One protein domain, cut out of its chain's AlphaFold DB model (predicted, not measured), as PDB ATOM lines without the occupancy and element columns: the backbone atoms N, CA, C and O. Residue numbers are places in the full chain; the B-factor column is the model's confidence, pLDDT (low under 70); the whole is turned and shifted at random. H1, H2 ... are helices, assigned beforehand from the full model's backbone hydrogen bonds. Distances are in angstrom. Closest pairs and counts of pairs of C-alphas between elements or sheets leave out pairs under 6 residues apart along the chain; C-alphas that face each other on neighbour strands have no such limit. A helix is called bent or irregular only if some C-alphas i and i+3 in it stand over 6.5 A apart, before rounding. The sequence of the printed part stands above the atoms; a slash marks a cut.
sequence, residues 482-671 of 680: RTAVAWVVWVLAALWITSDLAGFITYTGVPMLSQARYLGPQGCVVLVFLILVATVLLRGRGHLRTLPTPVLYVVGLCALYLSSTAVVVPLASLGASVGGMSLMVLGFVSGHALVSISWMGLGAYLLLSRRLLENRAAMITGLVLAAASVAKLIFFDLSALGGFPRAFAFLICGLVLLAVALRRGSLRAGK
ATOM      1  N   ARG A 482     -59.636 -34.403 -20.236       76.69
ATOM      2  CA  ARG A 482     -59.580 -35.709 -19.546       76.69
ATOM      3  C   ARG A 482     -58.277 -36.486 -19.754       76.69
ATOM      4  O   ARG A 482     -58.062 -37.485 -19.074       76.69
ATOM      5  N   THR A 483     -57.418 -36.058 -20.677       77.44
ATOM      6  CA  THR A 483     -56.207 -36.789 -21.082       77.44
ATOM      7  C   THR A 483     -54.933 -36.084 -20.621       77.44
ATOM      8  O   THR A 483     -54.836 -34.859 -20.642       77.44
ATOM      9  N   ALA A 484     -53.917 -36.871 -20.251       79.38
ATOM     10  CA  ALA A 484     -52.591 -36.372 -19.880       79.38
ATOM     11  C   ALA A 484     -51.954 -35.505 -20.979       79.38
ATOM     12  O   ALA A 484     -51.380 -34.462 -20.684       79.38
ATOM     13  N   VAL A 485     -52.097 -35.919 -22.242       74.62
ATOM     14  CA  VAL A 485     -51.522 -35.219 -23.401       74.62
ATOM     15  C   VAL A 485     -52.067 -33.797 -23.520       74.62
ATOM     16  O   VAL A 485     -51.286 -32.868 -23.698       74.62
ATOM     17  N   ALA A 486     -53.379 -33.603 -23.343       79.25
ATOM     18  CA  ALA A 486     -53.981 -32.273 -23.393       79.25
ATOM     19  C   ALA A 486     -53.398 -31.353 -22.307       79.25
ATOM     20  O   ALA A 486     -53.028 -30.218 -22.593       79.25
ATOM     21  N   TRP A 487     -53.253 -31.857 -21.079       84.94
ATOM     22  CA  TRP A 487     -52.635 -31.100 -19.986       84.94
ATOM     23  C   TRP A 487     -51.177 -30.744 -20.275       84.94
ATOM     24  O   TRP A 487     -50.788 -29.597 -20.079       84.94
ATOM     25  N   VAL A 488     -50.379 -31.697 -20.762       78.19
ATOM     26  CA  VAL A 488     -48.961 -31.464 -21.076       78.19
ATOM     27  C   VAL A 488     -48.806 -30.408 -22.169       78.19
ATOM     28  O   VAL A 488     -48.016 -29.489 -21.995       78.19
ATOM     29  N   VAL A 489     -49.584 -30.483 -23.253       76.00
ATOM     30  CA  VAL A 489     -49.512 -29.510 -24.356       76.00
ATOM     31  C   VAL A 489     -49.828 -28.095 -23.877       76.00
ATOM     32  O   VAL A 489     -49.074 -27.170 -24.166       76.00
ATOM     33  N   TRP A 490     -50.899 -27.920 -23.103       88.06
ATOM     34  CA  TRP A 490     -51.274 -26.600 -22.596       88.06
ATOM     35  C   TRP A 490     -50.306 -26.074 -21.537       88.06
ATOM     36  O   TRP A 490     -50.020 -24.882 -21.527       88.06
ATOM     37  N   VAL A 491     -49.738 -26.948 -20.700       88.69
ATOM     38  CA  VAL A 491     -48.663 -26.565 -19.775       88.69
ATOM     39  C   VAL A 491     -47.427 -26.103 -20.541       88.69
ATOM     40  O   VAL A 491     -46.886 -25.055 -20.211       88.69
ATOM     41  N   LEU A 492     -46.989 -26.830 -21.570       79.75
ATOM     42  CA  LEU A 492     -45.835 -26.437 -22.383       79.75
ATOM     43  C   LEU A 492     -46.086 -25.116 -23.121       79.75
ATOM     44  O   LEU A 492     -45.223 -24.241 -23.106       79.75
ATOM     45  N   ALA A 493     -47.278 -24.934 -23.693       82.44
ATOM     46  CA  ALA A 493     -47.672 -23.676 -24.319       82.44
ATOM     47  C   ALA A 493     -47.710 -22.519 -23.307       82.44
ATOM     48  O   ALA A 493     -47.250 -21.424 -23.615       82.44
ATOM     49  N   ALA A 494     -48.180 -22.765 -22.080       90.56
ATOM     50  CA  ALA A 494     -48.172 -21.772 -21.012       90.56
ATOM     51  C   ALA A 494     -46.750 -21.415 -20.554       90.56
ATOM     52  O   ALA A 494     -46.468 -20.244 -20.321       90.56
ATOM     53  N   LEU A 495     -45.844 -22.390 -20.445       87.38
ATOM     54  CA  LEU A 495     -44.431 -22.135 -20.136       87.38
ATOM     55  C   LEU A 495     -43.765 -21.301 -21.235       87.38
ATOM     56  O   LEU A 495     -43.006 -20.388 -20.928       87.38
ATOM     57  N   TRP A 496     -44.093 -21.577 -22.498       83.56
ATOM     58  CA  TRP A 496     -43.575 -20.821 -23.634       83.56
ATOM     59  C   TRP A 496     -44.115 -19.392 -23.673       83.56
ATOM     60  O   TRP A 496     -43.340 -18.448 -23.701       83.56
ATOM     61  N   ILE A 497     -45.440 -19.206 -23.632       86.75
ATOM     62  CA  ILE A 497     -46.063 -17.876 -23.747       86.75
ATOM     63  C   ILE A 497     -45.656 -16.941 -22.597       86.75
ATOM     64  O   ILE A 497     -45.706 -15.725 -22.734       86.75
ATOM     65  N   THR A 498     -45.247 -17.505 -21.457       91.88
ATOM     66  CA  THR A 498     -44.801 -16.749 -20.280       91.88
ATOM     67  C   THR A 498     -43.279 -16.640 -20.161       91.88
ATOM     68  O   THR A 498     -42.799 -16.147 -19.141       91.88
ATOM     69  N   SER A 499     -42.504 -17.049 -21.173       84.12
ATOM     70  CA  SER A 499     -41.035 -17.018 -21.133       84.12
ATOM     71  C   SER A 499     -40.468 -15.628 -20.835       84.12
ATOM     72  O   SER A 499     -39.478 -15.516 -20.117       84.12
ATOM     73  N   ASP A 500     -41.115 -14.566 -21.320       85.00
ATOM     74  CA  ASP A 500     -40.686 -13.185 -21.073       85.00
ATOM     75  C   ASP A 500     -40.877 -12.790 -19.603       85.00
ATOM     76  O   ASP A 500     -40.013 -12.149 -19.003       85.00
ATOM     77  N   LEU A 501     -41.967 -13.254 -18.978       90.31
ATOM     78  CA  LEU A 501     -42.195 -13.087 -17.543       90.31
ATOM     79  C   LEU A 501     -41.148 -13.879 -16.750       90.31
ATOM     80  O   LEU A 501     -40.653 -13.374 -15.745       90.31
ATOM     81  N   ALA A 502     -40.790 -15.091 -17.197       86.62
ATOM     82  CA  ALA A 502     -39.727 -15.894 -16.588       86.62
ATOM     83  C   ALA A 502     -38.370 -15.181 -16.651       86.62
ATOM     84  O   ALA A 502     -37.659 -15.114 -15.647       86.62
ATOM     85  N   GLY A 503     -38.032 -14.620 -17.815       84.19
ATOM     86  CA  GLY A 503     -36.828 -13.817 -18.011       84.19
ATOM     87  C   GLY A 503     -36.801 -12.620 -17.066       84.19
ATOM     88  O   GLY A 503     -35.815 -12.428 -16.354       84.19
ATOM     89  N   PHE A 504     -37.917 -11.892 -16.970       86.75
ATOM     90  CA  PHE A 504     -38.046 -10.745 -16.074       86.75
ATOM     91  C   PHE A 504     -37.834 -11.117 -14.601       86.75
ATOM     92  O   PHE A 504     -37.096 -10.426 -13.909       86.75
ATOM     93  N   ILE A 505     -38.428 -12.213 -14.110       87.50
ATOM     94  CA  ILE A 505     -38.273 -12.621 -12.700       87.50
ATOM     95  C   ILE A 505     -36.913 -13.258 -12.376       87.50
ATOM     96  O   ILE A 505     -36.622 -13.490 -11.207       87.50
ATOM     97  N   THR A 506     -36.091 -13.581 -13.377       82.94
ATOM     98  CA  THR A 506     -34.810 -14.278 -13.165       82.94
ATOM     99  C   THR A 506     -33.608 -13.342 -13.292       82.94
ATOM    100  O   THR A 506     -32.627 -13.519 -12.572       82.94
ATOM    101  N   TYR A 507     -33.667 -12.342 -14.175       70.44
ATOM    102  CA  TYR A 507     -32.544 -11.447 -14.453       70.44
ATOM    103  C   TYR A 507     -32.707 -10.077 -13.791       70.44
ATOM    104  O   TYR A 507     -33.696  -9.386 -14.003       70.44
ATOM    105  N   THR A 508     -31.682  -9.636 -13.060       60.34
ATOM    106  CA  THR A 508     -31.577  -8.268 -12.528       60.34
ATOM    107  C   THR A 508     -30.725  -7.411 -13.472       60.34
ATOM    108  O   THR A 508     -29.505  -7.567 -13.498       60.34
ATOM    109  N   GLY A 509     -31.337  -6.519 -14.261       57.75
ATOM    110  CA  GLY A 509     -30.615  -5.672 -15.224       57.75
ATOM    111  C   GLY A 509     -31.323  -4.359 -15.584       57.75
ATOM    112  O   GLY A 509     -32.517  -4.192 -15.360       57.75
ATOM    113  N   VAL A 510     -30.585  -3.416 -16.184       49.47
ATOM    114  CA  VAL A 510     -31.050  -2.058 -16.553       49.47
ATOM    115  C   VAL A 510     -32.300  -1.999 -17.469       49.47
ATOM    116  O   VAL A 510     -33.103  -1.088 -17.264       49.47
ATOM    117  N   PRO A 511     -32.577  -2.935 -18.411       61.03
ATOM    118  CA  PRO A 511     -33.805  -2.871 -19.222       61.03
ATOM    119  C   PRO A 511     -35.108  -3.196 -18.458       61.03
ATOM    120  O   PRO A 511     -36.185  -3.175 -19.053       61.03
ATOM    121  N   MET A 512     -35.056  -3.462 -17.145       66.56
ATOM    122  CA  MET A 512     -36.235  -3.845 -16.358       66.56
ATOM    123  C   MET A 512     -37.335  -2.780 -16.298       66.56
ATOM    124  O   MET A 512     -38.502  -3.147 -16.244       66.56
ATOM    125  N   LEU A 513     -37.017  -1.479 -16.314       67.12
ATOM    126  CA  LEU A 513     -38.045  -0.447 -16.104       67.12
ATOM    127  C   LEU A 513     -39.064  -0.366 -17.243       67.12
ATOM    128  O   LEU A 513     -40.264  -0.262 -16.985       67.12
ATOM    129  N   SER A 514     -38.598  -0.423 -18.492       72.44
ATOM    130  CA  SER A 514     -39.491  -0.461 -19.649       72.44
ATOM    131  C   SER A 514     -40.264  -1.778 -19.665       72.44
ATOM    132  O   SER A 514     -41.491  -1.760 -19.728       72.44
ATOM    133  N   GLN A 515     -39.577  -2.911 -19.492       79.44
ATOM    134  CA  GLN A 515     -40.196  -4.240 -19.483       79.44
ATOM    135  C   GLN A 515     -41.255  -4.409 -18.386       79.44
ATOM    136  O   GLN A 515     -42.323  -4.947 -18.663       79.44
ATOM    137  N   ALA A 516     -41.022  -3.904 -17.171       78.06
ATOM    138  CA  ALA A 516     -41.957  -4.025 -16.053       78.06
ATOM    139  C   ALA A 516     -43.331  -3.437 -16.396       78.06
ATOM    140  O   ALA A 516     -44.351  -4.055 -16.102       78.06
ATOM    141  N   ARG A 517     -43.365  -2.276 -17.066       78.56
ATOM    142  CA  ARG A 517     -44.618  -1.606 -17.451       78.56
ATOM    143  C   ARG A 517     -45.402  -2.386 -18.507       78.56
ATOM    144  O   ARG A 517     -46.627  -2.419 -18.437       78.56
ATOM    145  N   TYR A 518     -44.715  -3.023 -19.455       82.94
ATOM    146  CA  TYR A 518     -45.357  -3.822 -20.505       82.94
ATOM    147  C   TYR A 518     -45.793  -5.210 -20.012       82.94
ATOM    148  O   TYR A 518     -46.866  -5.686 -20.379       82.94
ATOM    149  N   LEU A 519     -44.992  -5.849 -19.156       88.50
ATOM    150  CA  LEU A 519     -45.236  -7.208 -18.661       88.50
ATOM    151  C   LEU A 519     -46.200  -7.246 -17.462       88.50
ATOM    152  O   LEU A 519     -46.851  -8.265 -17.229       88.50
ATOM    153  N   GLY A 520     -46.341  -6.146 -16.714       91.12
ATOM    154  CA  GLY A 520     -47.255  -6.018 -15.573       91.12
ATOM    155  C   GLY A 520     -48.675  -6.532 -15.834       91.12
ATOM    156  O   GLY A 520     -49.131  -7.431 -15.120       91.12
ATOM    157  N   PRO A 521     -49.369  -6.032 -16.876       92.69
ATOM    158  CA  PRO A 521     -50.701  -6.502 -17.246       92.69
ATOM    159  C   PRO A 521     -50.763  -8.005 -17.555       92.69
ATOM    160  O   PRO A 521     -51.727  -8.664 -17.165       92.69
ATOM    161  N   GLN A 522     -49.734  -8.572 -18.195       93.25
ATOM    162  CA  GLN A 522     -49.659 -10.015 -18.448       93.25
ATOM    163  C   GLN A 522     -49.558 -10.800 -17.130       93.25
ATOM    164  O   GLN A 522     -50.266 -11.788 -16.945       93.25
ATOM    165  N   GLY A 523     -48.767 -10.323 -16.162       94.25
ATOM    166  CA  GLY A 523     -48.726 -10.897 -14.813       94.25
ATOM    167  C   GLY A 523     -50.096 -10.893 -14.119       94.25
ATOM    168  O   GLY A 523     -50.487 -11.893 -13.515       94.25
ATOM    169  N   CYS A 524     -50.874  -9.813 -14.265       95.75
ATOM    170  CA  CYS A 524     -52.242  -9.733 -13.739       95.75
ATOM    171  C   CYS A 524     -53.182 -10.752 -14.402       95.75
ATOM    172  O   CYS A 524     -53.999 -11.367 -13.719       95.75
ATOM    173  N   VAL A 525     -53.051 -10.976 -15.714       96.44
ATOM    174  CA  VAL A 525     -53.808 -12.018 -16.427       96.44
ATOM    175  C   VAL A 525     -53.495 -13.402 -15.855       96.44
ATOM    176  O   VAL A 525     -54.423 -14.167 -15.596       96.44
ATOM    177  N   VAL A 526     -52.219 -13.718 -15.592       96.81
ATOM    178  CA  VAL A 526     -51.832 -14.996 -14.963       96.81
ATOM    179  C   VAL A 526     -52.417 -15.117 -13.551       96.81
ATOM    180  O   VAL A 526     -52.897 -16.186 -13.176       96.81
ATOM    181  N   LEU A 527     -52.448 -14.030 -12.772       96.06
ATOM    182  CA  LEU A 527     -53.076 -14.024 -11.447       96.06
ATOM    183  C   LEU A 527     -54.577 -14.345 -11.525       96.06
ATOM    184  O   LEU A 527     -55.056 -15.235 -10.819       96.06
ATOM    185  N   VAL A 528     -55.311 -13.664 -12.410       96.94
ATOM    186  CA  VAL A 528     -56.743 -13.915 -12.644       96.94
ATOM    187  C   VAL A 528     -56.963 -15.351 -13.118       96.94
ATOM    188  O   VAL A 528     -57.840 -16.041 -12.599       96.94
ATOM    189  N   PHE A 529     -56.128 -15.837 -14.038       96.12
ATOM    190  CA  PHE A 529     -56.135 -17.224 -14.491       96.12
ATOM    191  C   PHE A 529     -56.012 -18.207 -13.320       96.12
ATOM    192  O   PHE A 529     -56.868 -19.076 -13.171       96.12
ATOM    193  N   LEU A 530     -55.013 -18.054 -12.446       95.44
ATOM    194  CA  LEU A 530     -54.811 -18.952 -11.303       95.44
ATOM    195  C   LEU A 530     -56.005 -18.946 -10.337       95.44
ATOM    196  O   LEU A 530     -56.400 -20.009  -9.853       95.44
ATOM    197  N   ILE A 531     -56.618 -17.781 -10.095       94.50
ATOM    198  CA  ILE A 531     -57.827 -17.655  -9.264       94.50
ATOM    199  C   ILE A 531     -59.010 -18.397  -9.905       94.50
ATOM    200  O   ILE A 531     -59.723 -19.146  -9.225       94.50
ATOM    201  N   LEU A 532     -59.214 -18.235 -11.215       94.19
ATOM    202  CA  LEU A 532     -60.278 -18.916 -11.953       94.19
ATOM    203  C   LEU A 532     -60.059 -20.431 -11.987       94.19
ATOM    204  O   LEU A 532     -60.986 -21.181 -11.685       94.19
ATOM    205  N   VAL A 533     -58.836 -20.892 -12.263       91.75
ATOM    206  CA  VAL A 533     -58.476 -22.316 -12.225       91.75
ATOM    207  C   VAL A 533     -58.707 -22.898 -10.837       91.75
ATOM    208  O   VAL A 533     -59.354 -23.938 -10.718       91.75
ATOM    209  N   ALA A 534     -58.252 -22.224  -9.777       89.19
ATOM    210  CA  ALA A 534     -58.510 -22.655  -8.408       89.19
ATOM    211  C   ALA A 534     -60.020 -22.777  -8.143       89.19
ATOM    212  O   ALA A 534     -60.472 -23.788  -7.611       89.19
ATOM    213  N   THR A 535     -60.818 -21.807  -8.592       89.19
ATOM    214  CA  THR A 535     -62.283 -21.824  -8.445       89.19
ATOM    215  C   THR A 535     -62.928 -22.992  -9.198       89.19
ATOM    216  O   THR A 535     -63.758 -23.707  -8.629       89.19
ATOM    217  N   VAL A 536     -62.532 -23.230 -10.452       88.12
ATOM    218  CA  VAL A 536     -63.022 -24.348 -11.279       88.12
ATOM    219  C   VAL A 536     -62.667 -25.691 -10.639       88.12
ATOM    220  O   VAL A 536     -63.531 -26.557 -10.516       88.12
ATOM    221  N   LEU A 537     -61.430 -25.857 -10.165       85.94
ATOM    222  CA  LEU A 537     -60.971 -27.090  -9.522       85.94
ATOM    223  C   LEU A 537     -61.626 -27.331  -8.152       85.94
ATOM    224  O   LEU A 537     -61.887 -28.480  -7.797       85.94
ATOM    225  N   LEU A 538     -61.925 -26.272  -7.390       83.38
ATOM    226  CA  LEU A 538     -62.633 -26.370  -6.108       83.38
ATOM    227  C   LEU A 538     -64.106 -26.763  -6.288       83.38
ATOM    228  O   LEU A 538     -64.633 -27.534  -5.484       83.38
ATOM    229  N   ARG A 539     -64.771 -26.262  -7.339       85.69
ATOM    230  CA  ARG A 539     -66.165 -26.613  -7.674       85.69
ATOM    231  C   ARG A 539     -66.270 -27.981  -8.350       85.69
ATOM    232  O   ARG A 539     -67.201 -28.741  -8.095       85.69
ATOM    233  N   GLY A 540     -65.306 -28.308  -9.203       72.50
ATOM    234  CA  GLY A 540     -65.287 -29.512 -10.015       72.50
ATOM    235  C   GLY A 540     -64.573 -30.682  -9.343       72.50
ATOM    236  O   GLY A 540     -63.360 -30.843  -9.489       72.50
ATOM    237  N   ARG A 541     -65.316 -31.563  -8.662       61.75
ATOM    238  CA  ARG A 541     -64.740 -32.770  -8.047       61.75
ATOM    239  C   ARG A 541     -64.230 -33.746  -9.115       61.75
ATOM    240  O   ARG A 541     -65.018 -34.353  -9.823       61.75
ATOM    241  N   GLY A 542     -62.913 -33.960  -9.166       65.31
ATOM    242  CA  GLY A 542     -62.316 -35.103  -9.870       65.31
ATOM    243  C   GLY A 542     -61.531 -34.811 -11.151       65.31
ATOM    244  O   GLY A 542     -60.898 -35.736 -11.646       65.31
ATOM    245  N   HIS A 543     -61.471 -33.564 -11.635       71.56
ATOM    246  CA  HIS A 543     -60.768 -33.212 -12.887       71.56
ATOM    247  C   HIS A 543     -59.290 -33.630 -12.918       71.56
ATOM    248  O   HIS A 543     -58.787 -34.076 -13.940       71.56
ATOM    249  N   LEU A 544     -58.603 -33.535 -11.778       73.56
ATOM    250  CA  LEU A 544     -57.197 -33.929 -11.649       73.56
ATOM    251  C   LEU A 544     -57.015 -35.385 -11.192       73.56
ATOM    252  O   LEU A 544     -55.900 -35.894 -11.202       73.56
ATOM    253  N   ARG A 545     -58.085 -36.079 -10.774       75.94
ATOM    254  CA  ARG A 545     -57.979 -37.445 -10.225       75.94
ATOM    255  C   ARG A 545     -57.691 -38.494 -11.294       75.94
ATOM    256  O   ARG A 545     -57.170 -39.550 -10.962       75.94
ATOM    257  N   THR A 546     -58.039 -38.214 -12.547       75.38
ATOM    258  CA  THR A 546     -57.831 -39.125 -13.678       75.38
ATOM    259  C   THR A 546     -56.436 -39.007 -14.289       75.38
ATOM    260  O   THR A 546     -56.108 -39.764 -15.199       75.38
ATOM    261  N   LEU A 547     -55.614 -38.058 -13.824       81.62
ATOM    262  CA  LEU A 547     -54.282 -37.821 -14.370       81.62
ATOM    263  C   LEU A 547     -53.227 -38.713 -13.702       81.62
ATOM    264  O   LEU A 547     -53.280 -38.937 -12.490       81.62
ATOM    265  N   PRO A 548     -52.227 -39.185 -14.466       84.94
ATOM    266  CA  PRO A 548     -51.117 -39.936 -13.902       84.94
ATOM    267  C   PRO A 548     -50.253 -39.028 -13.014       84.94
ATOM    268  O   PRO A 548     -50.081 -37.836 -13.281       84.94
ATOM    269  N   THR A 549     -49.665 -39.600 -11.961       84.38
ATOM    270  CA  THR A 549     -48.894 -38.860 -10.944       84.38
ATOM    271  C   THR A 549     -47.775 -37.969 -11.512       84.38
ATOM    272  O   THR A 549     -47.662 -36.834 -11.051       84.38
ATOM    273  N   PRO A 550     -46.993 -38.384 -12.534       84.44
ATOM    274  CA  PRO A 550     -45.983 -37.514 -13.144       84.44
ATOM    275  C   PRO A 550     -46.561 -36.221 -13.729       84.44
ATOM    276  O   PRO A 550     -45.984 -35.151 -13.556       84.44
ATOM    277  N   VAL A 551     -47.736 -36.291 -14.360       83.00
ATOM    278  CA  VAL A 551     -48.398 -35.114 -14.942       83.00
ATOM    279  C   VAL A 551     -48.877 -34.172 -13.846       83.00
ATOM    280  O   VAL A 551     -48.760 -32.963 -13.997       83.00
ATOM    281  N   LEU A 552     -49.338 -34.700 -12.710       86.31
ATOM    282  CA  LEU A 552     -49.689 -33.870 -11.556       86.31
ATOM    283  C   LEU A 552     -48.480 -33.114 -10.994       86.31
ATOM    284  O   LEU A 552     -48.632 -31.959 -10.600       86.31
ATOM    285  N   TYR A 553     -47.287 -33.717 -10.994       85.62
ATOM    286  CA  TYR A 553     -46.062 -33.003 -10.620       85.62
ATOM    287  C   TYR A 553     -45.717 -31.896 -11.617       85.62
ATOM    288  O   TYR A 553     -45.391 -30.794 -11.190       85.62
ATOM    289  N   VAL A 554     -45.846 -32.153 -12.922       84.88
ATOM    290  CA  VAL A 554     -45.616 -31.144 -13.972       84.88
ATOM    291  C   VAL A 554     -46.614 -29.987 -13.862       84.88
ATOM    292  O   VAL A 554     -46.214 -28.826 -13.883       84.88
ATOM    293  N   VAL A 555     -47.904 -30.283 -13.673       88.75
ATOM    294  CA  VAL A 555     -48.950 -29.269 -13.457       88.75
ATOM    295  C   VAL A 555     -48.687 -28.483 -12.173       88.75
ATOM    296  O   VAL A 555     -48.797 -27.262 -12.177       88.75
ATOM    297  N   GLY A 556     -48.297 -29.155 -11.086       89.19
ATOM    298  CA  GLY A 556     -47.943 -28.507  -9.823       89.19
ATOM    299  C   GLY A 556     -46.724 -27.593  -9.947       89.19
ATOM    300  O   GLY A 556     -46.754 -26.471  -9.451       89.19
ATOM    301  N   LEU A 557     -45.677 -28.030 -10.650       90.19
ATOM    302  CA  LEU A 557     -44.482 -27.226 -10.904       90.19
ATOM    303  C   LEU A 557     -44.801 -26.010 -11.783       90.19
ATOM    304  O   LEU A 557     -44.358 -24.907 -11.476       90.19
ATOM    305  N   CYS A 558     -45.623 -26.193 -12.820       92.62
ATOM    306  CA  CYS A 558     -46.125 -25.097 -13.647       92.62
ATOM    307  C   CYS A 558     -46.965 -24.111 -12.821       92.62
ATOM    308  O   CYS A 558     -46.768 -22.907 -12.927       92.62
ATOM    309  N   ALA A 559     -47.837 -24.598 -11.934       92.50
ATOM    310  CA  ALA A 559     -48.622 -23.744 -11.045       92.50
ATOM    311  C   ALA A 559     -47.738 -22.942 -10.076       92.50
ATOM    312  O   ALA A 559     -48.001 -21.762  -9.856       92.50
ATOM    313  N   LEU A 560     -46.672 -23.543  -9.533       93.06
ATOM    314  CA  LEU A 560     -45.683 -22.823  -8.724       93.06
ATOM    315  C   LEU A 560     -45.002 -21.733  -9.548       93.06
ATOM    316  O   LEU A 560     -45.043 -20.565  -9.169       93.06
ATOM    317  N   TYR A 561     -44.458 -22.089 -10.708       93.81
ATOM    318  CA  TYR A 561     -43.840 -21.144 -11.631       93.81
ATOM    319  C   TYR A 561     -44.773 -19.963 -11.979       93.81
ATOM    320  O   TYR A 561     -44.410 -18.809 -11.745       93.81
ATOM    321  N   LEU A 562     -46.002 -20.244 -12.430       95.56
ATOM    322  CA  LEU A 562     -47.000 -19.227 -12.770       95.56
ATOM    323  C   LEU A 562     -47.400 -18.385 -11.555       95.56
ATOM    324  O   LEU A 562     -47.619 -17.187 -11.684       95.56
ATOM    325  N   SER A 563     -47.473 -18.976 -10.358       95.31
ATOM    326  CA  SER A 563     -47.755 -18.205  -9.141       95.31
ATOM    327  C   SER A 563     -46.633 -17.222  -8.799       95.31
ATOM    328  O   SER A 563     -46.906 -16.158  -8.253       95.31
ATOM    329  N   SER A 564     -45.381 -17.538  -9.155       93.31
ATOM    330  CA  SER A 564     -44.259 -16.621  -8.961       93.31
ATOM    331  C   SER A 564     -44.351 -15.430  -9.913       93.31
ATOM    332  O   SER A 564     -44.238 -14.287  -9.475       93.31
ATOM    333  N   THR A 565     -44.601 -15.672 -11.204       93.50
ATOM    334  CA  THR A 565     -44.736 -14.594 -12.197       93.50
ATOM    335  C   THR A 565     -45.966 -13.722 -11.929       93.50
ATOM    336  O   THR A 565     -45.871 -12.498 -12.002       93.50
ATOM    337  N   ALA A 566     -47.084 -14.326 -11.517       95.69
ATOM    338  CA  ALA A 566     -48.332 -13.642 -11.173       95.69
ATOM    339  C   ALA A 566     -48.226 -12.681  -9.978       95.69
ATOM    340  O   ALA A 566     -49.067 -11.799  -9.831       95.69
ATOM    341  N   VAL A 567     -47.223 -12.853  -9.112       95.19
ATOM    342  CA  VAL A 567     -47.001 -11.975  -7.954       95.19
ATOM    343  C   VAL A 567     -45.891 -10.972  -8.246       95.19
ATOM    344  O   VAL A 567     -46.096  -9.772  -8.091       95.19
ATOM    345  N   VAL A 568     -44.719 -11.433  -8.694       93.88
ATOM    346  CA  VAL A 568     -43.540 -10.564  -8.840       93.88
ATOM    347  C   VAL A 568     -43.745  -9.508  -9.925       93.88
ATOM    348  O   VAL A 568     -43.466  -8.332  -9.692       93.88
ATOM    349  N   VAL A 569     -44.243  -9.908 -11.100       94.19
ATOM    350  CA  VAL A 569     -44.330  -9.016 -12.266       94.19
ATOM    351  C   VAL A 569     -45.324  -7.871 -12.021       94.19
ATOM    352  O   VAL A 569     -44.938  -6.716 -12.219       94.19
ATOM    353  N   PRO A 570     -46.553  -8.112 -11.513       94.19
ATOM    354  CA  PRO A 570     -47.475  -7.020 -11.205       94.19
ATOM    355  C   PRO A 570     -46.976  -6.089 -10.102       94.19
ATOM    356  O   PRO A 570     -47.122  -4.878 -10.238       94.19
ATOM    357  N   LEU A 571     -46.362  -6.616  -9.033       93.81
ATOM    358  CA  LEU A 571     -45.822  -5.774  -7.960       93.81
ATOM    359  C   LEU A 571     -44.681  -4.880  -8.461       93.81
ATOM    360  O   LEU A 571     -44.659  -3.687  -8.158       93.81
ATOM    361  N   ALA A 572     -43.759  -5.431  -9.252       92.38
ATOM    362  CA  ALA A 572     -42.692  -4.655  -9.874       92.38
ATOM    363  C   ALA A 572     -43.260  -3.592 -10.830       92.38
ATOM    364  O   ALA A 572     -42.847  -2.435 -10.778       92.38
ATOM    365  N   SER A 573     -44.255  -3.948 -11.648       92.50
ATOM    366  CA  SER A 573     -44.929  -3.011 -12.553       92.50
ATOM    367  C   SER A 573     -45.654  -1.887 -11.816       92.50
ATOM    368  O   SER A 573     -45.613  -0.745 -12.270       92.50
ATOM    369  N   LEU A 574     -46.323  -2.194 -10.703       93.12
ATOM    370  CA  LEU A 574     -46.986  -1.203  -9.857       93.12
ATOM    371  C   LEU A 574     -45.953  -0.242  -9.252       93.12
ATOM    372  O   LEU A 574     -46.134   0.971  -9.265       93.12
ATOM    373  N   GLY A 575     -44.826  -0.772  -8.774       91.19
ATOM    374  CA  GLY A 575     -43.714   0.053  -8.313       91.19
ATOM    375  C   GLY A 575     -43.173   0.967  -9.419       91.19
ATOM    376  O   GLY A 575     -42.977   2.162  -9.198       91.19
ATOM    377  N   ALA A 576     -43.014   0.429 -10.631       90.69
ATOM    378  CA  ALA A 576     -42.547   1.174 -11.797       90.69
ATOM    379  C   ALA A 576     -43.500   2.296 -12.231       90.69
ATOM    380  O   ALA A 576     -43.034   3.322 -12.741       90.69
ATOM    381  N   SER A 577     -44.816   2.107 -12.077       89.31
ATOM    382  CA  SER A 577     -45.819   3.116 -12.429       89.31
ATOM    383  C   SER A 577     -45.946   4.213 -11.373       89.31
ATOM    384  O   SER A 577     -46.139   5.366 -11.746       89.31
ATOM    385  N   VAL A 578     -45.784   3.882 -10.088       90.69
ATOM    386  CA  VAL A 578     -45.945   4.838  -8.978       90.69
ATOM    387  C   VAL A 578     -44.674   5.643  -8.702       90.69
ATOM    388  O   VAL A 578     -44.749   6.851  -8.508       90.69
ATOM    389  N   GLY A 579     -43.503   5.000  -8.665       85.19
ATOM    390  CA  GLY A 579     -42.261   5.639  -8.199       85.19
ATOM    391  C   GLY A 579     -41.014   5.253  -8.983       85.19
ATOM    392  O   GLY A 579     -39.908   5.300  -8.444       85.19
ATOM    393  N   GLY A 580     -41.183   4.848 -10.244       86.50
ATOM    394  CA  GLY A 580     -40.076   4.571 -11.156       86.50
ATOM    395  C   GLY A 580     -39.180   3.418 -10.697       86.50
ATOM    396  O   GLY A 580     -39.649   2.425 -10.141       86.50
ATOM    397  N   MET A 581     -37.876   3.533 -10.954       86.38
ATOM    398  CA  MET A 581     -36.909   2.447 -10.743       86.38
ATOM    399  C   MET A 581     -36.843   1.972  -9.285       86.38
ATOM    400  O   MET A 581     -36.870   0.770  -9.031       86.38
ATOM    401  N   SER A 582     -36.807   2.890  -8.317       87.44
ATOM    402  CA  SER A 582     -36.631   2.539  -6.901       87.44
ATOM    403  C   SER A 582     -37.795   1.708  -6.358       87.44
ATOM    404  O   SER A 582     -37.578   0.663  -5.739       87.44
ATOM    405  N   LEU A 583     -39.039   2.125  -6.628       89.94
ATOM    406  CA  LEU A 583     -40.215   1.359  -6.207       89.94
ATOM    407  C   LEU A 583     -40.426   0.101  -7.054       89.94
ATOM    408  O   LEU A 583     -40.938  -0.884  -6.529       89.94
ATOM    409  N   MET A 584     -40.002   0.083  -8.322       90.56
ATOM    410  CA  MET A 584     -39.999  -1.141  -9.130       90.56
ATOM    411  C   MET A 584     -39.099  -2.212  -8.514       90.56
ATOM    412  O   MET A 584     -39.543  -3.345  -8.341       90.56
ATOM    413  N   VAL A 585     -37.856  -1.863  -8.162       87.44
ATOM    414  CA  VAL A 585     -36.911  -2.792  -7.520       87.44
ATOM    415  C   VAL A 585     -37.470  -3.267  -6.181       87.44
ATOM    416  O   VAL A 585     -37.425  -4.459  -5.884       87.44
ATOM    417  N   LEU A 586     -38.078  -2.372  -5.397       88.06
ATOM    418  CA  LEU A 586     -38.756  -2.763  -4.163       88.06
ATOM    419  C   LEU A 586     -39.909  -3.742  -4.430       88.06
ATOM    420  O   LEU A 586     -40.013  -4.754  -3.740       88.06
ATOM    421  N   GLY A 587     -40.753  -3.478  -5.429       89.94
ATOM    422  CA  GLY A 587     -41.850  -4.356  -5.853       89.94
ATOM    423  C   GLY A 587     -41.359  -5.722  -6.335       89.94
ATOM    424  O   GLY A 587     -41.924  -6.749  -5.970       89.94
ATOM    425  N   PHE A 588     -40.251  -5.749  -7.071       90.19
ATOM    426  CA  PHE A 588     -39.590  -6.966  -7.530       90.19
ATOM    427  C   PHE A 588     -39.087  -7.820  -6.356       90.19
ATOM    428  O   PHE A 588     -39.475  -8.978  -6.195       90.19
ATOM    429  N   VAL A 589     -38.270  -7.225  -5.481       89.25
ATOM    430  CA  VAL A 589     -37.659  -7.903  -4.328       89.25
ATOM    431  C   VAL A 589     -38.735  -8.337  -3.320       89.25
ATOM    432  O   VAL A 589     -38.730  -9.474  -2.842       89.25
ATOM    433  N   SER A 590     -39.701  -7.467  -3.016       89.62
ATOM    434  CA  SER A 590     -40.822  -7.806  -2.126       89.62
ATOM    435  C   SER A 590     -41.739  -8.871  -2.726       89.62
ATOM    436  O   SER A 590     -42.161  -9.771  -2.004       89.62
ATOM    437  N   GLY A 591     -41.980  -8.848  -4.039       92.38
ATOM    438  CA  GLY A 591     -42.725  -9.883  -4.746       92.38
ATOM    439  C   GLY A 591     -42.089 -11.260  -4.580       92.38
ATOM    440  O   GLY A 591     -42.770 -12.215  -4.208       92.38
ATOM    441  N   HIS A 592     -40.772 -11.373  -4.768       91.88
ATOM    442  CA  HIS A 592     -40.071 -12.647  -4.592       91.88
ATOM    443  C   HIS A 592     -40.145 -13.157  -3.147       91.88
ATOM    444  O   HIS A 592     -40.371 -14.356  -2.944       91.88
ATOM    445  N   ALA A 593     -40.021 -12.263  -2.160       91.75
ATOM    446  CA  ALA A 593     -40.206 -12.591  -0.747       91.75
ATOM    447  C   ALA A 593     -41.643 -13.069  -0.450       91.75
ATOM    448  O   ALA A 593     -41.837 -14.098   0.201       91.75
ATOM    449  N   LEU A 594     -42.653 -12.366  -0.973       93.81
ATOM    450  CA  LEU A 594     -44.068 -12.700  -0.799       93.81
ATOM    451  C   LEU A 594     -44.423 -14.062  -1.393       93.81
ATOM    452  O   LEU A 594     -45.181 -14.802  -0.768       93.81
ATOM    453  N   VAL A 595     -43.864 -14.429  -2.549       94.81
ATOM    454  CA  VAL A 595     -44.060 -15.761  -3.150       94.81
ATOM    455  C   VAL A 595     -43.575 -16.857  -2.199       94.81
ATOM    456  O   VAL A 595     -44.322 -17.793  -1.909       94.81
ATOM    457  N   SER A 596     -42.364 -16.720  -1.649       93.31
ATOM    458  CA  SER A 596     -41.791 -17.705  -0.719       93.31
ATOM    459  C   SER A 596     -42.628 -17.845   0.554       93.31
ATOM    460  O   SER A 596     -42.950 -18.965   0.961       93.31
ATOM    461  N   ILE A 597     -43.041 -16.713   1.137       93.62
ATOM    462  CA  ILE A 597     -43.900 -16.675   2.326       93.62
ATOM    463  C   ILE A 597     -45.274 -17.286   2.026       93.62
ATOM    464  O   ILE A 597     -45.786 -18.055   2.837       93.62
ATOM    465  N   SER A 598     -45.859 -17.003   0.861       95.00
ATOM    466  CA  SER A 598     -47.180 -17.511   0.467       95.00
ATOM    467  C   SER A 598     -47.172 -19.023   0.269       95.00
ATOM    468  O   SER A 598     -48.053 -19.716   0.778       95.00
ATOM    469  N   TRP A 599     -46.155 -19.562  -0.412       95.56
ATOM    470  CA  TRP A 599     -45.985 -21.009  -0.548       95.56
ATOM    471  C   TRP A 599     -45.793 -21.671   0.822       95.56
ATOM    472  O   TRP A 599     -46.451 -22.668   1.119       95.56
ATOM    473  N   MET A 600     -44.976 -21.077   1.699       95.50
ATOM    474  CA  MET A 600     -44.740 -21.619   3.036       95.50
ATOM    475  C   MET A 600     -46.012 -21.581   3.889       95.50
ATOM    476  O   MET A 600     -46.357 -22.568   4.537       95.50
ATOM    477  N   GLY A 601     -46.744 -20.468   3.853       94.50
ATOM    478  CA  GLY A 601     -48.013 -20.292   4.553       94.50
ATOM    479  C   GLY A 601     -49.075 -21.285   4.083       94.50
ATOM    480  O   GLY A 601     -49.723 -21.925   4.911       94.50
ATOM    481  N   LEU A 602     -49.205 -21.491   2.769       92.75
ATOM    482  CA  LEU A 602     -50.111 -22.494   2.209       92.75
ATOM    483  C   LEU A 602     -49.682 -23.919   2.597       92.75
ATOM    484  O   LEU A 602     -50.522 -24.725   2.996       92.75
ATOM    485  N   GLY A 603     -48.382 -24.223   2.562       92.69
ATOM    486  CA  GLY A 603     -47.845 -25.514   3.000       92.69
ATOM    487  C   GLY A 603     -48.146 -25.786   4.475       92.69
ATOM    488  O   GLY A 603     -48.653 -26.852   4.830       92.69
ATOM    489  N   ALA A 604     -47.927 -24.790   5.331       91.12
ATOM    490  CA  ALA A 604     -48.242 -24.845   6.753       91.12
ATOM    491  C   ALA A 604     -49.743 -24.999   7.016       91.12
ATOM    492  O   ALA A 604     -50.133 -25.814   7.854       91.12
ATOM    493  N   TYR A 605     -50.594 -24.283   6.277       91.25
ATOM    494  CA  TYR A 605     -52.046 -24.428   6.362       91.25
ATOM    495  C   TYR A 605     -52.487 -25.870   6.066       91.25
ATOM    496  O   TYR A 605     -53.245 -26.458   6.844       91.25
ATOM    497  N   LEU A 606     -51.955 -26.479   4.999       89.25
ATOM    498  CA  LEU A 606     -52.234 -27.877   4.651       89.25
ATOM    499  C   LEU A 606     -51.736 -28.860   5.726       89.25
ATOM    500  O   LEU A 606     -52.405 -29.857   6.000       89.25
ATOM    501  N   LEU A 607     -50.596 -28.573   6.364       85.88
ATOM    502  CA  LEU A 607     -50.008 -29.412   7.416       85.88
ATOM    503  C   LEU A 607     -50.655 -29.243   8.800       85.88
ATOM    504  O   LEU A 607     -50.463 -30.105   9.657       85.88
ATOM    505  N   LEU A 608     -51.386 -28.154   9.048       83.62
ATOM    506  CA  LEU A 608     -51.986 -27.846  10.353       83.62
ATOM    507  C   LEU A 608     -53.508 -27.985  10.386       83.62
ATOM    508  O   LEU A 608     -54.090 -28.107  11.468       83.62
ATOM    509  N   SER A 609     -54.167 -27.969   9.230       82.50
ATOM    510  CA  SER A 609     -55.617 -28.095   9.156       82.50
ATOM    511  C   SER A 609     -56.066 -29.498   9.571       82.50
ATOM    512  O   SER A 609     -55.792 -30.484   8.887       82.50
ATOM    513  N   ARG A 610     -56.807 -29.592  10.687       72.56
ATOM    514  CA  ARG A 610     -57.327 -30.864  11.231       72.56
ATOM    515  C   ARG A 610     -58.108 -31.670  10.192       72.56
ATOM    516  O   ARG A 610     -57.899 -32.869  10.081       72.56
ATOM    517  N   ARG A 611     -58.931 -30.993   9.386       75.12
ATOM    518  CA  ARG A 611     -59.723 -31.600   8.305       75.12
ATOM    519  C   ARG A 611     -58.859 -32.200   7.190       75.12
ATOM    520  O   ARG A 611     -59.274 -33.148   6.535       75.12
ATOM    521  N   LEU A 612     -57.686 -31.622   6.932       72.88
ATOM    522  CA  LEU A 612     -56.810 -32.018   5.825       72.88
ATOM    523  C   LEU A 612     -55.722 -33.002   6.254       72.88
ATOM    524  O   LEU A 612     -55.214 -33.736   5.413       72.88
ATOM    525  N   LEU A 613     -55.404 -33.068   7.548       67.38
ATOM    526  CA  LEU A 613     -54.432 -34.006   8.110       67.38
ATOM    527  C   LEU A 613     -54.806 -35.477   7.885       67.38
ATOM    528  O   LEU A 613     -53.916 -36.312   7.731       67.38
ATOM    529  N   GLU A 614     -56.101 -35.790   7.832       72.69
ATOM    530  CA  GLU A 614     -56.601 -37.134   7.514       72.69
ATOM    531  C   GLU A 614     -56.371 -37.502   6.039       72.69
ATOM    532  O   GLU A 614     -56.276 -38.676   5.681       72.69
ATOM    533  N   ASN A 615     -56.214 -36.500   5.169       79.81
ATOM    534  CA  ASN A 615     -55.945 -36.703   3.758       79.81
ATOM    535  C   ASN A 615     -54.434 -36.761   3.493       79.81
ATOM    536  O   ASN A 615     -53.741 -35.742   3.427       79.81
ATOM    537  N   ARG A 616     -53.930 -37.974   3.242       80.25
ATOM    538  CA  ARG A 616     -52.518 -38.224   2.911       80.25
ATOM    539  C   ARG A 616     -52.008 -37.351   1.759       80.25
ATOM    540  O   ARG A 616     -50.863 -36.914   1.807       80.25
ATOM    541  N   ALA A 617     -52.841 -37.069   0.755       79.06
ATOM    542  CA  ALA A 617     -52.453 -36.216  -0.365       79.06
ATOM    543  C   ALA A 617     -52.218 -34.768   0.083       79.06
ATOM    544  O   ALA A 617     -51.193 -34.194  -0.259       79.06
ATOM    545  N   ALA A 618     -53.101 -34.204   0.913       82.25
ATOM    546  CA  ALA A 618     -52.938 -32.844   1.432       82.25
ATOM    547  C   ALA A 618     -51.691 -32.718   2.320       82.25
ATOM    548  O   ALA A 618     -50.969 -31.726   2.227       82.25
ATOM    549  N   MET A 619     -51.387 -33.749   3.116       83.00
ATOM    550  CA  MET A 619     -50.154 -33.801   3.904       83.00
ATOM    551  C   MET A 619     -48.903 -33.790   3.013       83.00
ATOM    552  O   MET A 619     -47.973 -33.027   3.273       83.00
ATOM    553  N   ILE A 620     -48.873 -34.626   1.969       84.94
ATOM    554  CA  ILE A 620     -47.745 -34.688   1.028       84.94
ATOM    555  C   ILE A 620     -47.603 -33.355   0.294       84.94
ATOM    556  O   ILE A 620     -46.501 -32.819   0.247       84.94
ATOM    557  N   THR A 621     -48.699 -32.784  -0.209       86.75
ATOM    558  CA  THR A 621     -48.686 -31.479  -0.881       86.75
ATOM    559  C   THR A 621     -48.164 -30.384   0.041       86.75
ATOM    560  O   THR A 621     -47.306 -29.615  -0.372       86.75
ATOM    561  N   GLY A 622     -48.611 -30.341   1.300       89.38
ATOM    562  CA  GLY A 622     -48.117 -29.371   2.277       89.38
ATOM    563  C   GLY A 622     -46.616 -29.507   2.548       89.38
ATOM    564  O   GLY A 622     -45.914 -28.502   2.626       89.38
ATOM    565  N   LEU A 623     -46.105 -30.741   2.623       89.75
ATOM    566  CA  LEU A 623     -44.677 -31.005   2.817       89.75
ATOM    567  C   LEU A 623     -43.842 -30.643   1.580       89.75
ATOM    568  O   LEU A 623     -42.790 -30.029   1.724       89.75
ATOM    569  N   VAL A 624     -44.307 -31.004   0.381       90.88
ATOM    570  CA  VAL A 624     -43.645 -30.664  -0.889       90.88
ATOM    571  C   VAL A 624     -43.619 -29.154  -1.085       90.88
ATOM    572  O   VAL A 624     -42.590 -28.613  -1.471       90.88
ATOM    573  N   LEU A 625     -44.717 -28.469  -0.772       93.50
ATOM    574  CA  LEU A 625     -44.808 -27.023  -0.899       93.50
ATOM    575  C   LEU A 625     -43.882 -26.310   0.093       93.50
ATOM    576  O   LEU A 625     -43.142 -25.419  -0.306       93.50
ATOM    577  N   ALA A 626     -43.844 -26.763   1.350       92.25
ATOM    578  CA  ALA A 626     -42.879 -26.269   2.328       92.25
ATOM    579  C   ALA A 626     -41.431 -26.514   1.867       92.25
ATOM    580  O   ALA A 626     -40.606 -25.608   1.935       92.25
ATOM    581  N   ALA A 627     -41.119 -27.705   1.345       91.06
ATOM    582  CA  ALA A 627     -39.795 -28.015   0.810       91.06
ATOM    583  C   ALA A 627     -39.432 -27.139  -0.403       91.06
ATOM    584  O   ALA A 627     -38.305 -26.656  -0.479       91.06
ATOM    585  N   ALA A 628     -40.379 -26.878  -1.308       92.94
ATOM    586  CA  ALA A 628     -40.194 -25.979  -2.446       92.94
ATOM    587  C   ALA A 628     -39.923 -24.536  -1.993       92.94
ATOM    588  O   ALA A 628     -39.014 -23.897  -2.519       92.94
ATOM    589  N   SER A 629     -40.638 -24.043  -0.974       94.50
ATOM    590  CA  SER A 629     -40.355 -22.744  -0.350       94.50
ATOM    591  C   SER A 629     -38.950 -22.676   0.237       94.50
ATOM    592  O   SER A 629     -38.247 -21.697   0.010       94.50
ATOM    593  N   VAL A 630     -38.520 -23.709   0.973       93.25
ATOM    594  CA  VAL A 630     -37.159 -23.773   1.534       93.25
ATOM    595  C   VAL A 630     -36.106 -23.794   0.430       93.25
ATOM    596  O   VAL A 630     -35.122 -23.062   0.510       93.25
ATOM    597  N   ALA A 631     -36.311 -24.601  -0.612       92.69
ATOM    598  CA  ALA A 631     -35.395 -24.669  -1.743       92.69
ATOM    599  C   ALA A 631     -35.279 -23.308  -2.443       92.69
ATOM    600  O   ALA A 631     -34.168 -22.832  -2.663       92.69
ATOM    601  N   LYS A 632     -36.406 -22.639  -2.720       91.62
ATOM    602  CA  LYS A 632     -36.410 -21.291  -3.304       91.62
ATOM    603  C   LYS A 632     -35.692 -20.283  -2.406       91.62
ATOM    604  O   LYS A 632     -34.864 -19.528  -2.909       91.62
ATOM    605  N   LEU A 633     -35.951 -20.308  -1.095       91.94
ATOM    606  CA  LEU A 633     -35.279 -19.434  -0.130       91.94
ATOM    607  C   LEU A 633     -33.755 -19.561  -0.224       91.94
ATOM    608  O   LEU A 633     -33.053 -18.560  -0.328       91.94
ATOM    609  N   ILE A 634     -33.249 -20.795  -0.202       90.69
ATOM    610  CA  ILE A 634     -31.810 -21.068  -0.171       90.69
ATOM    611  C   ILE A 634     -31.155 -20.784  -1.527       90.69
ATOM    612  O   ILE A 634     -30.125 -20.125  -1.568       90.69
ATOM    613  N   PHE A 635     -31.718 -21.269  -2.634       88.31
ATOM    614  CA  PHE A 635     -31.039 -21.185  -3.931       88.31
ATOM    615  C   PHE A 635     -31.257 -19.861  -4.653       88.31
ATOM    616  O   PHE A 635     -30.335 -19.371  -5.294       88.31
ATOM    617  N   PHE A 636     -32.458 -19.292  -4.561       86.19
ATOM    618  CA  PHE A 636     -32.812 -18.084  -5.298       86.19
ATOM    619  C   PHE A 636     -32.847 -16.861  -4.385       86.19
ATOM    620  O   PHE A 636     -32.210 -15.857  -4.681       86.19
ATOM    621  N   ASP A 637     -33.542 -16.918  -3.248       87.12
ATOM    622  CA  ASP A 637     -33.725 -15.712  -2.433       87.12
ATOM    623  C   ASP A 637     -32.425 -15.282  -1.715       87.12
ATOM    624  O   ASP A 637     -32.257 -14.096  -1.430       87.12
ATOM    625  N   LEU A 638     -31.466 -16.192  -1.465       85.38
ATOM    626  CA  LEU A 638     -30.132 -15.811  -0.968       85.38
ATOM    627  C   LEU A 638     -29.311 -15.021  -1.998       85.38
ATOM    628  O   LEU A 638     -28.481 -14.207  -1.589       85.38
ATOM    629  N   SER A 639     -29.492 -15.265  -3.295       84.00
ATOM    630  CA  SER A 639     -28.755 -14.552  -4.345       84.00
ATOM    631  C   SER A 639     -29.512 -13.325  -4.849       84.00
ATOM    632  O   SER A 639     -28.894 -12.306  -5.133       84.00
ATOM    633  N   ALA A 640     -30.837 -13.419  -4.959       73.88
ATOM    634  CA  ALA A 640     -31.675 -12.424  -5.618       73.88
ATOM    635  C   ALA A 640     -32.206 -11.339  -4.673       73.88
ATOM    636  O   ALA A 640     -32.436 -10.212  -5.109       73.88
ATOM    637  N   LEU A 641     -32.430 -11.647  -3.388       79.62
ATOM    638  CA  LEU A 641     -32.915 -10.650  -2.434       79.62
ATOM    639  C   LEU A 641     -31.741  -9.962  -1.726       79.62
ATOM    640  O   LEU A 641     -30.830 -10.607  -1.207       79.62
ATOM    641  N   GLY A 642     -31.805  -8.636  -1.639       78.38
ATOM    642  CA  GLY A 642     -30.959  -7.817  -0.772       78.38
ATOM    643  C   GLY A 642     -31.761  -7.230   0.391       78.38
ATOM    644  O   GLY A 642     -32.982  -7.090   0.309       78.38
ATOM    645  N   GLY A 643     -31.078  -6.878   1.481       81.62
ATOM    646  CA  GLY A 643     -31.667  -6.113   2.583       81.62
ATOM    647  C   GLY A 643     -32.844  -6.795   3.300       81.62
ATOM    648  O   GLY A 643     -32.883  -8.015   3.471       81.62
ATOM    649  N   PHE A 644     -33.805  -5.982   3.751       84.88
ATOM    650  CA  PHE A 644     -34.896  -6.392   4.647       84.88
ATOM    651  C   PHE A 644     -35.815  -7.504   4.116       84.88
ATOM    652  O   PHE A 644     -36.068  -8.441   4.880       84.88
ATOM    653  N   PRO A 645     -36.310  -7.483   2.858       85.19
ATOM    654  CA  PRO A 645     -37.222  -8.522   2.374       85.19
ATOM    655  C   PRO A 645     -36.635  -9.932   2.475       85.19
ATOM    656  O   PRO A 645     -37.350 -10.870   2.822       85.19
ATOM    657  N   ARG A 646     -35.319 -10.074   2.261       89.31
ATOM    658  CA  ARG A 646     -34.602 -11.342   2.439       89.31
ATOM    659  C   ARG A 646     -34.669 -11.825   3.882       89.31
ATOM    660  O   ARG A 646     -35.067 -12.957   4.135       89.31
ATOM    661  N   ALA A 647     -34.284 -10.973   4.831       88.44
ATOM    662  CA  ALA A 647     -34.247 -11.346   6.241       88.44
ATOM    663  C   ALA A 647     -35.646 -11.709   6.763       88.44
ATOM    664  O   ALA A 647     -35.807 -12.733   7.429       88.44
ATOM    665  N   PHE A 648     -36.671 -10.936   6.389       87.88
ATOM    666  CA  PHE A 648     -38.056 -11.234   6.749       87.88
ATOM    667  C   PHE A 648     -38.573 -12.525   6.110       87.88
ATOM    668  O   PHE A 648     -39.204 -13.315   6.810       87.88
ATOM    669  N   ALA A 649     -38.280 -12.787   4.831       91.31
ATOM    670  CA  ALA A 649     -38.684 -14.031   4.176       91.31
ATOM    671  C   ALA A 649     -38.123 -15.261   4.904       91.31
ATOM    672  O   ALA A 649     -38.874 -16.192   5.206       91.31
ATOM    673  N   PHE A 650     -36.833 -15.235   5.260       93.25
ATOM    674  CA  PHE A 650     -36.196 -16.297   6.040       93.25
ATOM    675  C   PHE A 650     -36.798 -16.429   7.443       93.25
ATOM    676  O   PHE A 650     -37.166 -17.529   7.852       93.25
ATOM    677  N   LEU A 651     -36.959 -15.324   8.174       89.81
ATOM    678  CA  LEU A 651     -37.516 -15.358   9.527       89.81
ATOM    679  C   LEU A 651     -38.941 -15.891   9.559       89.81
ATOM    680  O   LEU A 651     -39.224 -16.821  10.311       89.81
ATOM    681  N   ILE A 652     -39.826 -15.336   8.731       90.69
ATOM    682  CA  ILE A 652     -41.234 -15.733   8.690       90.69
ATOM    683  C   ILE A 652     -41.336 -17.208   8.307       90.69
ATOM    684  O   ILE A 652     -42.004 -17.972   9.002       90.69
ATOM    685  N   CYS A 653     -40.629 -17.650   7.262       93.12
ATOM    686  CA  CYS A 653     -40.695 -19.045   6.839       93.12
ATOM    687  C   CYS A 653     -40.127 -20.012   7.889       93.12
ATOM    688  O   CYS A 653     -40.726 -21.058   8.146       93.12
ATOM    689  N   GLY A 654     -39.010 -19.663   8.533       88.88
ATOM    690  CA  GLY A 654     -38.426 -20.472   9.604       88.88
ATOM    691  C   GLY A 654     -39.340 -20.571  10.831       88.88
ATOM    692  O   GLY A 654     -39.586 -21.669  11.339       88.88
ATOM    693  N   LEU A 655     -39.928 -19.446  11.256       89.50
ATOM    694  CA  LEU A 655     -40.882 -19.402  12.370       89.50
ATOM    695  C   LEU A 655     -42.148 -20.210  12.069       89.50
ATOM    696  O   LEU A 655     -42.638 -20.927  12.939       89.50
ATOM    697  N   VAL A 656     -42.650 -20.153  10.832       91.44
ATOM    698  CA  VAL A 656     -43.790 -20.968  10.395       91.44
ATOM    699  C   VAL A 656     -43.464 -22.463  10.491       91.44
ATOM    700  O   VAL A 656     -44.272 -23.218  11.030       91.44
ATOM    701  N   LEU A 657     -42.282 -22.911  10.053       90.06
ATOM    702  CA  LEU A 657     -41.872 -24.317  10.183       90.06
ATOM    703  C   LEU A 657     -41.749 -24.760  11.648       90.06
ATOM    704  O   LEU A 657     -42.216 -25.846  12.003       90.06
ATOM    705  N   LEU A 658     -41.183 -23.914  12.514       88.31
ATOM    706  CA  LEU A 658     -41.126 -24.174  13.955       88.31
ATOM    707  C   LEU A 658     -42.533 -24.286  14.555       88.31
ATOM    708  O   LEU A 658     -42.824 -25.254  15.260       88.31
ATOM    709  N   ALA A 659     -43.436 -23.364  14.218       84.50
ATOM    710  CA  ALA A 659     -44.826 -23.404  14.663       84.50
ATOM    711  C   ALA A 659     -45.545 -24.679  14.190       84.50
ATOM    712  O   ALA A 659     -46.259 -25.316  14.971       84.50
ATOM    713  N   VAL A 660     -45.321 -25.097  12.936       86.38
ATOM    714  CA  VAL A 660     -45.848 -26.357  12.394       86.38
ATOM    715  C   VAL A 660     -45.344 -27.545  13.208       86.38
ATOM    716  O   VAL A 660     -46.149 -28.392  13.603       86.38
ATOM    717  N   ALA A 661     -44.042 -27.611  13.498       85.19
ATOM    718  CA  ALA A 661     -43.450 -28.706  14.259       85.19
ATOM    719  C   ALA A 661     -43.979 -28.783  15.701       85.19
ATOM    720  O   ALA A 661     -44.394 -29.859  16.143       85.19
ATOM    721  N   LEU A 662     -44.027 -27.649  16.407       82.25
ATOM    722  CA  LEU A 662     -44.509 -27.562  17.789       82.25
ATOM    723  C   LEU A 662     -45.981 -27.971  17.898       82.25
ATOM    724  O   LEU A 662     -46.348 -28.806  18.728       82.25
ATOM    725  N   ARG A 663     -46.829 -27.443  17.012       81.75
ATOM    726  CA  ARG A 663     -48.267 -27.733  17.015       81.75
ATOM    727  C   ARG A 663     -48.575 -29.170  16.594       81.75
ATOM    728  O   ARG A 663     -49.512 -29.771  17.113       81.75
ATOM    729  N   ARG A 664     -47.772 -29.767  15.705       73.25
ATOM    730  CA  ARG A 664     -47.858 -31.211  15.423       73.25
ATOM    731  C   ARG A 664     -47.466 -32.061  16.628       73.25
ATOM    732  O   ARG A 664     -48.040 -33.131  16.802       73.25
ATOM    733  N   GLY A 665     -46.518 -31.601  17.443       67.88
ATOM    734  CA  GLY A 665     -46.162 -32.234  18.712       67.88
ATOM    735  C   GLY A 665     -47.316 -32.210  19.718       67.88
ATOM    736  O   GLY A 665     -47.689 -33.255  20.246       67.88
ATOM    737  N   SER A 666     -47.954 -31.052  19.919       65.62
ATOM    738  CA  SER A 666     -49.044 -30.911  20.900       65.62
ATOM    739  C   SER A 666     -50.330 -31.652  20.510       65.62
ATOM    740  O   SER A 666     -50.964 -32.278  21.358       65.62
ATOM    741  N   LEU A 667     -50.689 -31.675  19.218       63.12
ATOM    742  CA  LEU A 667     -51.820 -32.470  18.711       63.12
ATOM    743  C   LEU A 667     -51.643 -33.980  18.947       63.12
ATOM    744  O   LEU A 667     -52.633 -34.713  18.941       63.12
ATOM    745  N   ARG A 668     -50.404 -34.452  19.143       59.91
ATOM    746  CA  ARG A 668     -50.108 -35.851  19.481       59.91
ATOM    747  C   ARG A 668     -50.242 -36.125  20.973       59.91
ATOM    748  O   ARG A 668     -50.859 -37.125  21.318       59.91
ATOM    749  N   ALA A 669     -49.734 -35.234  21.823       57.22
ATOM    750  CA  ALA A 669     -49.854 -35.360  23.278       57.22
ATOM    751  C   ALA A 669     -51.329 -35.413  23.733       57.22
ATOM    752  O   ALA A 669     -51.700 -36.214  24.584       57.22
ATOM    753  N   GLY A 670     -52.210 -34.639  23.083       53.06
ATOM    754  CA  GLY A 670     -53.650 -34.636  23.379       53.06
ATOM    755  C   GLY A 670     -54.439 -35.878  22.929       53.06
ATOM    756  O   GLY A 670     -55.598 -36.010  23.306       53.06
ATOM    757  N   LYS A 671     -53.858 -36.792  22.131       54.22
ATOM    758  CA  LYS A 671     -54.540 -38.004  21.617       54.22
ATOM    759  C   LYS A 671     -54.380 -39.250  22.507       54.22
ATOM    760  O   LYS A 671     -54.721 -40.345  22.073       54.22
TER     761      LYS A 671
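What this domain is: This is residues 482 to 671 of the 680 residues of the protein "DUF2339 domain-containing protein" of Corynebacterium flavescens (UniProt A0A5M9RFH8). The longest helix, H4, is bent and folds back on itself, and its two arms, H4a and H4b, make the core. H4b, H6 and H7 form a bundle of three helices, up and down, each running against the one before it, while H1, H2 and H3 pack on H4a. H1 and H7 lie at opposite edges of the whole, and residues 531 to 542, with the last part of H3, stick out. The printed part has 190 residues, with seven named helices, H1 to H7 in chain order, and no named strand; its class is all helix. It is compact, with a radius of gyration of the C-alphas of 17.9 A, and spans 56 by 41 by 26 A.

How they stand to each other: H4, residues 549 to 608, was assigned as one helix by its hydrogen bonds but is bent, with C-alphas 578 and 581 9.5 A apart; its arms are H4a, residues 549 to 578, and H4b, residues 581 to 608. The arms touch, closest at the C-alphas of Gly 575 and Met 584, 4.0 A, and run opposite ways at a steep tilt of 35.4 degrees, only just beyond shallow. H6, residues 616 to 640, touches H4b, closest at the C-alphas of Gly 603 and Gly 622, 3.9 A, at a shallow tilt of 26 degrees, opposite ways. H7, residues 643 to 669, touches H4b, closest at the C-alphas of Ala 593 and Ala 649, 5.4 A, the same way at a shallow tilt of 6 degrees. H6 and H7 are a hairpin, their closest C-alphas those of Asp 637 and Arg 646, 6.6 A. H5, residues 610 to 613, touches H4b and H6 only at the corner, only just, with 3 pairs of C-alphas within 8 A each. H3, residues 512 to 539, makes a hairpin with H4a, closest at the C-alphas of Gly 520 and Pro 570, 4.5 A, at a steep tilt of 44 degrees. H2, residues 499 to 506, touches H4a, closest at the C-alphas of Leu 501 and Thr 565, 6.1 A. H1, residues 484 to 497, touches residues 551 to 558 of H4a, closest at the C-alphas of Ala 484 and Val 551, 6.6 A. H1 and H7 are apart. Every O i to N i+4 pair is within hydrogen-bond range in H1, H2 and H4b; the counts are 21 of 24 in H3, 25 of 26 in H4a, 19 of 21 in H6 and 21 of 23 in H7, and H5 is too short for such a pair.

Where its parts are: H4a is 43.8 A long from C-alpha 549 at (-48.894, -38.860, -10.944), H4b 39.9 A, H7 40.2 A, H3 38.6 A and H6 34.2 A. H1 begins at C-alpha 484, (-52.591, -36.372, -19.880), and H7 ends at C-alpha 669, (-49.854, -35.360, 23.278). H3 has a kink of 46 degrees near residue 519 and is irregular, only just, with C-alphas 518 and 521 6.8 A apart.

The domain as a whole: The two C-alphas farthest apart, those of Ser 514 and Lys 671, are 57.8 A apart. The printed part has no cut and no long link; the link from H3 to H4 is short, with 9 residues. The mean pLDDT of the printed part is 85.2, and it is under 70 at residues 508 to 513, 541 to 542, 613 and 665 to 671.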